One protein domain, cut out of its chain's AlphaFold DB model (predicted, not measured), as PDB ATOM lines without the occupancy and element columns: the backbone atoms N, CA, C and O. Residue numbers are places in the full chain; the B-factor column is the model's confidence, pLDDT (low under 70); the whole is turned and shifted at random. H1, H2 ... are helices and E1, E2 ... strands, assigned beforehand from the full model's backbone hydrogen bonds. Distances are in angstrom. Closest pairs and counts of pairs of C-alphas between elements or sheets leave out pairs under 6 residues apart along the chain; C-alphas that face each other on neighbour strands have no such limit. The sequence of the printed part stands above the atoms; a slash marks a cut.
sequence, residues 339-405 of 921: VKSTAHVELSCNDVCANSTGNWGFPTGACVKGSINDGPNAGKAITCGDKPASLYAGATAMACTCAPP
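This is residues 339 to 405 of the 921 residues of a protein of Janthinobacterium sp. CG23_2 (UniProt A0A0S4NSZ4). A rod with little regular structure: a small three-stranded sheet has the short helix H1 over one face, and long loops extend past its ends. Among 67 printed residues, E1, H1, E2 and E3 follow in turn; the sheet, E1 - E3 - E2, is antiparallel. The class is mixed, with only 23 residues in named elements; the whole is compact, radius of gyration of the C-alphas 11.3 A, spans 37 by 16 by 16 A.

Find C-alpha 339 at (254.918, 200.791, 261.680), where E1, residues 339 to 342, begins. Next come H1, residues 349 to 354, and E2, residues 366 to 372, 18.0 A long. E3, residues 398 to 403, runs 16.8 A to (263.169, 196.592, 261.921).

Look at E3, antiparallel to E1, N 340 to O 400 2.8 A, and in a hairpin with E2, N 371 to O 399 2.7 A. H1, with every O i to N i+4 pair within hydrogen-bond range, is on the sheet over E3, height 6.8 A; their closest C-alphas, Cys 349 and Cys 400, are 5.4 A apart. E1, H1 and E2 form a split strand-helix-strand unit, two strands that run the same way in one sheet with a helix between them along the chain and E3 between them in the sheet, with a right-handed crossover.

The farthest C-alphas, Gly 361 and Ala 393, are 37.0 A apart. The printed part has no cut; links H1 to E2 and E2 to E3 are long. Look for pLDDT under 70 in 29 residues, among them 379 to 396.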
ATOM      1  N   VAL A 339     255.519 200.265 262.921       83.81
ATOM      2  CA  VAL A 339     254.918 200.791 261.680       83.81
ATOM      3  C   VAL A 339     254.969 202.325 261.658       83.81
ATOM      4  O   VAL A 339     254.587 202.966 262.635       83.81
ATOM      5  N   LYS A 340     255.408 202.920 260.543       83.75
ATOM      6  CA  LYS A 340     255.444 204.369 260.294       83.75
ATOM      7  C   LYS A 340     254.583 204.753 259.092       83.75
ATOM      8  O   LYS A 340     254.885 204.342 257.979       83.75
ATOM      9  N   SER A 341     253.587 205.611 259.296       83.38
ATOM     10  CA  SER A 341     252.790 206.201 258.209       83.38
ATOM     11  C   SER A 341     253.381 207.524 257.696       83.38
ATOM     12  O   SER A 341     253.850 208.332 258.498       83.38
ATOM     13  N   THR A 342     253.337 207.768 256.382       74.19
ATOM     14  CA  THR A 342     253.763 209.013 255.714       74.19
ATOM     15  C   THR A 342     252.797 209.416 254.596       74.19
ATOM     16  O   THR A 342     252.233 208.548 253.935       74.19
ATOM     17  N   ALA A 343     252.632 210.724 254.369       71.12
ATOM     18  CA  ALA A 343     251.866 211.290 253.250       71.12
ATOM     19  C   ALA A 343     252.732 211.584 252.000       71.12
ATOM     20  O   ALA A 343     252.235 212.021 250.965       71.12
ATOM     21  N   HIS A 344     254.052 211.374 252.082       64.12
ATOM     22  CA  HIS A 344     254.987 211.684 250.998       64.12
ATOM     23  C   HIS A 344     255.031 210.562 249.952       64.12
ATOM     24  O   HIS A 344     255.889 209.682 250.006       64.12
ATOM     25  N   VAL A 345     254.130 210.627 248.971       55.94
ATOM     26  CA  VAL A 345     254.018 209.687 247.838       55.94
ATOM     27  C   VAL A 345     255.154 209.797 246.800       55.94
ATOM     28  O   VAL A 345     255.009 209.358 245.668       55.94
ATOM     29  N   GLU A 346     256.306 210.356 247.160       63.62
ATOM     30  CA  GLU A 346     257.541 210.308 246.353       63.62
ATOM     31  C   GLU A 346     258.621 209.419 246.996       63.62
ATOM     32  O   GLU A 346     259.579 209.021 246.334       63.62
ATOM     33  N   LEU A 347     258.449 209.077 248.278       70.38
ATOM     34  CA  LEU A 347     259.384 208.277 249.062       70.38
ATOM     35  C   LEU A 347     259.041 206.787 248.972       70.38
ATOM     36  O   LEU A 347     257.873 206.408 248.957       70.38
ATOM     37  N   SER A 348     260.056 205.935 248.955       75.81
ATOM     38  CA  SER A 348     259.903 204.490 249.135       75.81
ATOM     39  C   SER A 348     259.837 204.117 250.619       75.81
ATOM     40  O   SER A 348     260.260 204.892 251.479       75.81
ATOM     41  N   CYS A 349     259.365 202.917 250.974       77.00
ATOM     42  CA  CYS A 349     259.399 202.498 252.382       77.00
ATOM     43  C   CYS A 349     260.824 202.327 252.935       77.00
ATOM     44  O   CYS A 349     261.043 202.459 254.138       77.00
ATOM     45  N   ASN A 350     261.800 202.109 252.057       76.06
ATOM     46  CA  ASN A 350     263.223 202.216 252.330       76.06
ATOM     47  C   ASN A 350     263.582 203.637 252.773       76.06
ATOM     48  O   ASN A 350     264.270 203.781 253.781       76.06
ATOM     49  N   ASP A 351     263.077 204.665 252.090       76.81
ATOM     50  CA  ASP A 351     263.286 206.067 252.471       76.81
ATOM     51  C   ASP A 351     262.562 206.423 253.780       76.81
ATOM     52  O   ASP A 351     263.079 207.184 254.601       76.81
ATOM     53  N   VAL A 352     261.378 205.848 254.012       80.00
ATOM     54  CA  VAL A 352     260.614 206.049 255.253       80.00
ATOM     55  C   VAL A 352     261.322 205.411 256.444       80.00
ATOM     56  O   VAL A 352     261.538 206.087 257.450       80.00
ATOM     57  N   CYS A 353     261.697 204.133 256.356       81.31
ATOM     58  CA  CYS A 353     262.357 203.426 257.456       81.31
ATOM     59  C   CYS A 353     263.777 203.933 257.714       81.31
ATOM     60  O   CYS A 353     264.177 204.028 258.875       81.31
ATOM     61  N   ALA A 354     264.486 204.348 256.663       78.25
ATOM     62  CA  ALA A 354     265.750 205.061 256.785       78.25
ATOM     63  C   ALA A 354     265.615 206.292 257.691       78.25
ATOM     64  O   ALA A 354     266.457 206.507 258.556       78.25
ATOM     65  N   ASN A 355     264.534 207.062 257.540       77.38
ATOM     66  CA  ASN A 355     264.291 208.301 258.284       77.38
ATOM     67  C   ASN A 355     263.385 208.124 259.520       77.38
ATOM     68  O   ASN A 355     262.787 209.094 259.992       77.38
ATOM     69  N   SER A 356     263.238 206.901 260.044       77.12
ATOM     70  CA  SER A 356     262.356 206.615 261.182       77.12
ATOM     71  C   SER A 356     263.108 206.081 262.401       77.12
ATOM     72  O   SER A 356     263.823 205.086 262.333       77.12
ATOM     73  N   THR A 357     262.848 206.688 263.559       70.62
ATOM     74  CA  THR A 357     263.374 206.276 264.869       70.62
ATOM     75  C   THR A 357     262.434 205.268 265.547       70.62
ATOM     76  O   THR A 357     261.258 205.581 265.744       70.62
ATOM     77  N   GLY A 358     262.932 204.095 265.952       66.81
ATOM     78  CA  GLY A 358     262.207 203.161 266.838       66.81
ATOM     79  C   GLY A 358     262.781 203.119 268.264       66.81
ATOM     80  O   GLY A 358     263.740 203.826 268.564       66.81
ATOM     81  N   ASN A 359     262.274 202.229 269.129       66.12
ATOM     82  CA  ASN A 359     262.724 202.059 270.531       66.12
ATOM     83  C   ASN A 359     264.137 201.444 270.691       66.12
ATOM     84  O   ASN A 359     264.502 200.971 271.764       66.12
ATOM     85  N   TRP A 360     264.941 201.439 269.631       66.69
ATOM     86  CA  TRP A 360     266.247 200.776 269.550       66.69
ATOM     87  C   TRP A 360     267.428 201.713 269.845       66.69
ATOM     88  O   TRP A 360     268.575 201.278 269.808       66.69
ATOM     89  N   GLY A 361     267.166 203.001 270.097       61.03
ATOM     90  CA  GLY A 361     268.186 203.994 270.460       61.03
ATOM     91  C   GLY A 361     268.951 204.637 269.293       61.03
ATOM     92  O   GLY A 361     269.904 205.365 269.548       61.03
ATOM     93  N   PHE A 362     268.549 204.408 268.034       65.38
ATOM     94  CA  PHE A 362     269.179 204.979 266.828       65.38
ATOM     95  C   PHE A 362     268.126 205.470 265.812       65.38
ATOM     96  O   PHE A 362     267.012 204.938 265.799       65.38
ATOM     97  N   PRO A 363     268.448 206.464 264.955       65.19
ATOM     98  CA  PRO A 363     267.459 207.118 264.095       65.19
ATOM     99  C   PRO A 363     267.131 206.401 262.779       65.19
ATOM    100  O   PRO A 363     266.336 206.923 262.004       65.19
ATOM    101  N   THR A 364     267.722 205.232 262.528       76.94
ATOM    102  CA  THR A 364     267.649 204.524 261.242       76.94
ATOM    103  C   THR A 364     267.145 203.092 261.420       76.94
ATOM    104  O   THR A 364     267.709 202.344 262.227       76.94
ATOM    105  N   GLY A 365     266.142 202.682 260.642       78.06
ATOM    106  CA  GLY A 365     265.609 201.315 260.626       78.06
ATOM    107  C   GLY A 365     265.631 200.677 259.237       78.06
ATOM    108  O   GLY A 365     265.705 201.362 258.219       78.06
ATOM    109  N   ALA A 366     265.546 199.346 259.189       79.62
ATOM    110  CA  ALA A 366     265.447 198.600 257.934       79.62
ATOM    111  C   ALA A 366     263.987 198.373 257.551       79.62
ATOM    112  O   ALA A 366     263.191 197.981 258.402       79.62
ATOM    113  N   CYS A 367     263.628 198.590 256.286       75.88
ATOM    114  CA  CYS A 367     262.281 198.278 255.827       75.88
ATOM    115  C   CYS A 367     262.048 196.765 255.794       75.88
ATOM    116  O   CYS A 367     262.802 196.021 255.177       75.88
ATOM    117  N   VAL A 368     260.969 196.336 256.446       73.38
ATOM    118  CA  VAL A 368     260.475 194.954 256.435       73.38
ATOM    119  C   VAL A 368     259.368 194.791 255.399       73.38
ATOM    120  O   VAL A 368     259.327 193.789 254.694       73.38
ATOM    121  N   LYS A 369     258.432 195.748 255.347       71.00
ATOM    122  CA  LYS A 369     257.273 195.746 254.439       71.00
ATOM    123  C   LYS A 369     256.603 197.121 254.384       71.00
ATOM    124  O   LYS A 369     256.710 197.876 255.346       71.00
ATOM    125  N   GLY A 370     255.870 197.425 253.314       74.00
ATOM    126  CA  GLY A 370     255.102 198.666 253.147       74.00
ATOM    127  C   GLY A 370     253.645 198.431 252.742       74.00
ATOM    128  O   GLY A 370     253.358 197.422 252.116       74.00
ATOM    129  N   SER A 371     252.734 199.355 253.049       74.12
ATOM    130  CA  SER A 371     251.318 199.375 252.654       74.12
ATOM    131  C   SER A 371     250.836 200.775 252.292       74.12
ATOM    132  O   SER A 371     251.379 201.749 252.772       74.12
ATOM    133  N   ILE A 372     249.814 200.913 251.463       73.88
ATOM    134  CA  ILE A 372     249.129 202.177 251.179       73.88
ATOM    135  C   ILE A 372     248.051 202.363 252.238       73.88
ATOM    136  O   ILE A 372     247.368 201.407 252.600       73.88
ATOM    137  N   ASN A 373     247.878 203.580 252.730       75.06
ATOM    138  CA  ASN A 373     246.915 203.867 253.791       75.06
ATOM    139  C   ASN A 373     245.549 204.317 253.258       75.06
ATOM    140  O   ASN A 373     244.560 204.179 253.973       75.06
ATOM    141  N   ASP A 374     245.478 204.854 252.038       70.94
ATOM    142  CA  ASP A 374     244.289 205.524 251.503       70.94
ATOM    143  C   ASP A 374     244.130 205.403 249.967       70.94
ATOM    144  O   ASP A 374     244.900 204.739 249.269       70.94
ATOM    145  N   GLY A 375     243.062 206.007 249.438       71.44
ATOM    146  CA  GLY A 375     242.748 206.019 248.008       71.44
ATOM    147  C   GLY A 375     242.214 204.686 247.456       71.44
ATOM    148  O   GLY A 375     241.914 203.761 248.215       71.44
ATOM    149  N   PRO A 376     242.103 204.550 246.118       65.81
ATOM    150  CA  PRO A 376     241.567 203.348 245.458       65.81
ATOM    151  C   PRO A 376     242.365 202.068 245.743       65.81
ATOM    152  O   PRO A 376     241.887 200.967 245.492       65.81
ATOM    153  N   ASN A 377     243.589 202.226 246.251       63.06
ATOM    154  CA  ASN A 377     244.506 201.146 246.578       63.06
ATOM    155  C   ASN A 377     244.776 201.044 248.097       63.06
ATOM    156  O   ASN A 377     245.761 200.420 248.479       63.06
ATOM    157  N   ALA A 378     243.955 201.634 248.975       70.44
ATOM    158  CA  ALA A 378     244.142 201.539 250.429       70.44
ATOM    159  C   ALA A 378     244.291 200.076 250.896       70.44
ATOM    160  O   ALA A 378     243.554 199.190 250.462       70.44
ATOM    161  N   GLY A 379     245.269 199.807 251.762       62.88
ATOM    162  CA  GLY A 379     245.627 198.460 252.217       62.88
ATOM    163  C   GLY A 379     246.410 197.625 251.195       62.88
ATOM    164  O   GLY A 379     246.882 196.543 251.533       62.88
ATOM    165  N   LYS A 380     246.602 198.088 249.951       60.69
ATOM    166  CA  LYS A 380     247.511 197.447 248.987       60.69
ATOM    167  C   LYS A 380     248.937 197.667 249.443       60.69
ATOM    168  O   LYS A 380     249.262 198.729 249.955       60.69
ATOM    169  N   ALA A 381     249.791 196.680 249.257       61.97
ATOM    170  CA  ALA A 381     251.105 196.726 249.846       61.97
ATOM    171  C   ALA A 381     252.254 196.779 248.841       61.97
ATOM    172  O   ALA A 381     252.100 196.368 247.697       61.97
ATOM    173  N   ILE A 382     253.334 197.453 249.244       63.66
ATOM    174  CA  ILE A 382     254.278 198.155 248.357       63.66
ATOM    175  C   ILE A 382     255.707 197.749 248.686       63.66
ATOM    176  O   ILE A 382     255.995 197.451 249.857       63.66
ATOM    177  N   THR A 383     256.595 197.657 247.686       63.59
ATOM    178  CA  THR A 383     257.974 197.233 247.962       63.59
ATOM    179  C   THR A 383     258.710 198.257 248.772       63.59
ATOM    180  O   THR A 383     258.436 199.454 248.716       63.59
ATOM    181  N   CYS A 384     259.657 197.758 249.561       69.88
ATOM    182  CA  CYS A 384     260.540 198.629 250.297       69.88
ATOM    183  C   CYS A 384     261.241 199.612 249.347       69.88
ATOM    184  O   CYS A 384     261.436 200.751 249.737       69.88
ATOM    185  N   GLY A 385     261.541 199.236 248.097       66.00
ATOM    186  CA  GLY A 385     262.188 200.112 247.112       66.00
ATOM    187  C   GLY A 385     261.259 200.908 246.186       66.00
ATOM    188  O   GLY A 385     261.757 201.770 245.463       66.00
ATOM    189  N   ASP A 386     259.947 200.656 246.179       67.06
ATOM    190  CA  ASP A 386     259.026 201.284 245.222       67.06
ATOM    191  C   ASP A 386     258.880 202.775 245.500       67.06
ATOM    192  O   ASP A 386     258.521 203.166 246.611       67.06
ATOM    193  N   LYS A 387     259.075 203.604 244.468       66.31
ATOM    194  CA  LYS A 387     258.734 205.025 244.532       66.31
ATOM    195  C   LYS A 387     257.345 205.274 243.929       66.31
ATOM    196  O   LYS A 387     257.050 204.756 242.851       66.31
ATOM    197  N   PRO A 388     256.478 206.064 244.572       60.56
ATOM    198  CA  PRO A 388     255.030 205.986 244.357       60.56
ATOM    199  C   PRO A 388     254.480 206.741 243.121       60.56
ATOM    200  O   PRO A 388     253.268 206.783 242.921       60.56
ATOM    201  N   ALA A 389     255.320 207.287 242.236       54.72
ATOM    202  CA  ALA A 389     254.861 208.200 241.176       54.72
ATOM    203  C   ALA A 389     254.076 207.542 240.014       54.72
ATOM    204  O   ALA A 389     253.218 208.193 239.425       54.72
ATOM    205  N   SER A 390     254.322 206.270 239.673       51.16
ATOM    206  CA  SER A 390     253.633 205.582 238.558       51.16
ATOM    207  C   SER A 390     252.602 204.532 238.997       51.16
ATOM    208  O   SER A 390     251.801 204.082 238.180       51.16
ATOM    209  N   LEU A 391     252.589 204.152 240.280       50.00
ATOM    210  CA  LEU A 391     251.770 203.056 240.817       50.00
ATOM    211  C   LEU A 391     250.421 203.502 241.414       50.00
ATOM    212  O   LEU A 391     249.551 202.650 241.622       50.00
ATOM    213  N   TYR A 392     250.212 204.801 241.684       58.22
ATOM    214  CA  TYR A 392     249.097 205.270 242.522       58.22
ATOM    215  C   TYR A 392     248.367 206.499 241.976       58.22
ATOM    216  O   TYR A 392     248.457 207.595 242.526       58.22
ATOM    217  N   ALA A 393     247.547 206.317 240.942       56.84
ATOM    218  CA  ALA A 393     246.530 207.313 240.618       56.84
ATOM    219  C   ALA A 393     245.548 207.465 241.810       56.84
ATOM    220  O   ALA A 393     244.632 206.659 241.971       56.84
ATOM    221  N   GLY A 394     245.764 208.473 242.667       59.09
ATOM    222  CA  GLY A 394     244.828 208.901 243.717       59.09
ATOM    223  C   GLY A 394     245.080 208.434 245.162       59.09
ATOM    224  O   GLY A 394     244.178 208.608 245.977       59.09
ATOM    225  N   ALA A 395     246.240 207.855 245.508       65.19
ATOM    226  CA  ALA A 395     246.617 207.625 246.917       65.19
ATOM    227  C   ALA A 395     247.437 208.805 247.467       65.19
ATOM    228  O   ALA A 395     248.204 209.417 246.724       65.19
ATOM    229  N   THR A 396     247.295 209.107 248.759       69.81
ATOM    230  CA  THR A 396     247.958 210.232 249.442       69.81
ATOM    231  C   THR A 396     248.807 209.821 250.649       69.81
ATOM    232  O   THR A 396     249.539 210.664 251.159       69.81
ATOM    233  N   ALA A 397     248.782 208.556 251.093       74.62
ATOM    234  CA  ALA A 397     249.603 208.079 252.210       74.62
ATOM    235  C   ALA A 397     249.980 206.581 252.144       74.62
ATOM    236  O   ALA A 397     249.254 205.758 251.592       74.62
ATOM    237  N   MET A 398     251.098 206.208 252.782       79.56
ATOM    238  CA  MET A 398     251.598 204.828 252.939       79.56
ATOM    239  C   MET A 398     252.073 204.551 254.380       79.56
ATOM    240  O   MET A 398     252.415 205.485 255.099       79.56
ATOM    241  N   ALA A 399     252.114 203.294 254.819       84.12
ATOM    242  CA  ALA A 399     252.662 202.805 256.079       84.12
ATOM    243  C   ALA A 399     253.801 201.807 255.845       84.12
ATOM    244  O   ALA A 399     253.675 200.883 255.057       84.12
ATOM    245  N   CYS A 400     254.906 201.949 256.566       81.38
ATOM    246  CA  CYS A 400     256.104 201.129 256.418       81.38
ATOM    247  C   CYS A 400     256.450 200.465 257.751       81.38
ATOM    248  O   CYS A 400     256.558 201.138 258.770       81.38
ATOM    249  N   THR A 401     256.607 199.144 257.768       83.56
ATOM    250  CA  THR A 401     257.097 198.392 258.928       83.56
ATOM    251  C   THR A 401     258.619 198.386 258.918       83.56
ATOM    252  O   THR A 401     259.219 197.961 257.932       83.56
ATOM    253  N   CYS A 402     259.232 198.810 260.017       82.56
ATOM    254  CA  CYS A 402     260.671 198.977 260.158       82.56
ATOM    255  C   CYS A 402     261.234 198.084 261.278       82.56
ATOM    256  O   CYS A 402     260.615 197.959 262.333       82.56
ATOM    257  N   ALA A 403     262.412 197.503 261.050       80.88
ATOM    258  CA  ALA A 403     263.169 196.592 261.921       80.88
ATOM    259  C   ALA A 403     264.483 197.251 262.415       80.88
ATOM    260  O   ALA A 403     264.833 198.330 261.916       80.88
ATOM    261  N   PRO A 404     265.215 196.659 263.390       80.50
ATOM    262  CA  PRO A 404     266.449 197.260 263.879       80.50
ATOM    263  C   PRO A 404     267.510 197.282 262.777       80.50
ATOM    264  O   PRO A 404     267.496 196.425 261.888       80.50
ATOM    265  N   PRO A 405     268.447 198.239 262.836       80.62
ATOM    266  CA  PRO A 405     269.538 198.295 261.880       80.62
ATOM    267  C   PRO A 405     270.486 197.101 262.042       80.62
ATOM    268  O   PRO A 405     270.664 196.573 263.142       80.62
TER     269      PRO A 405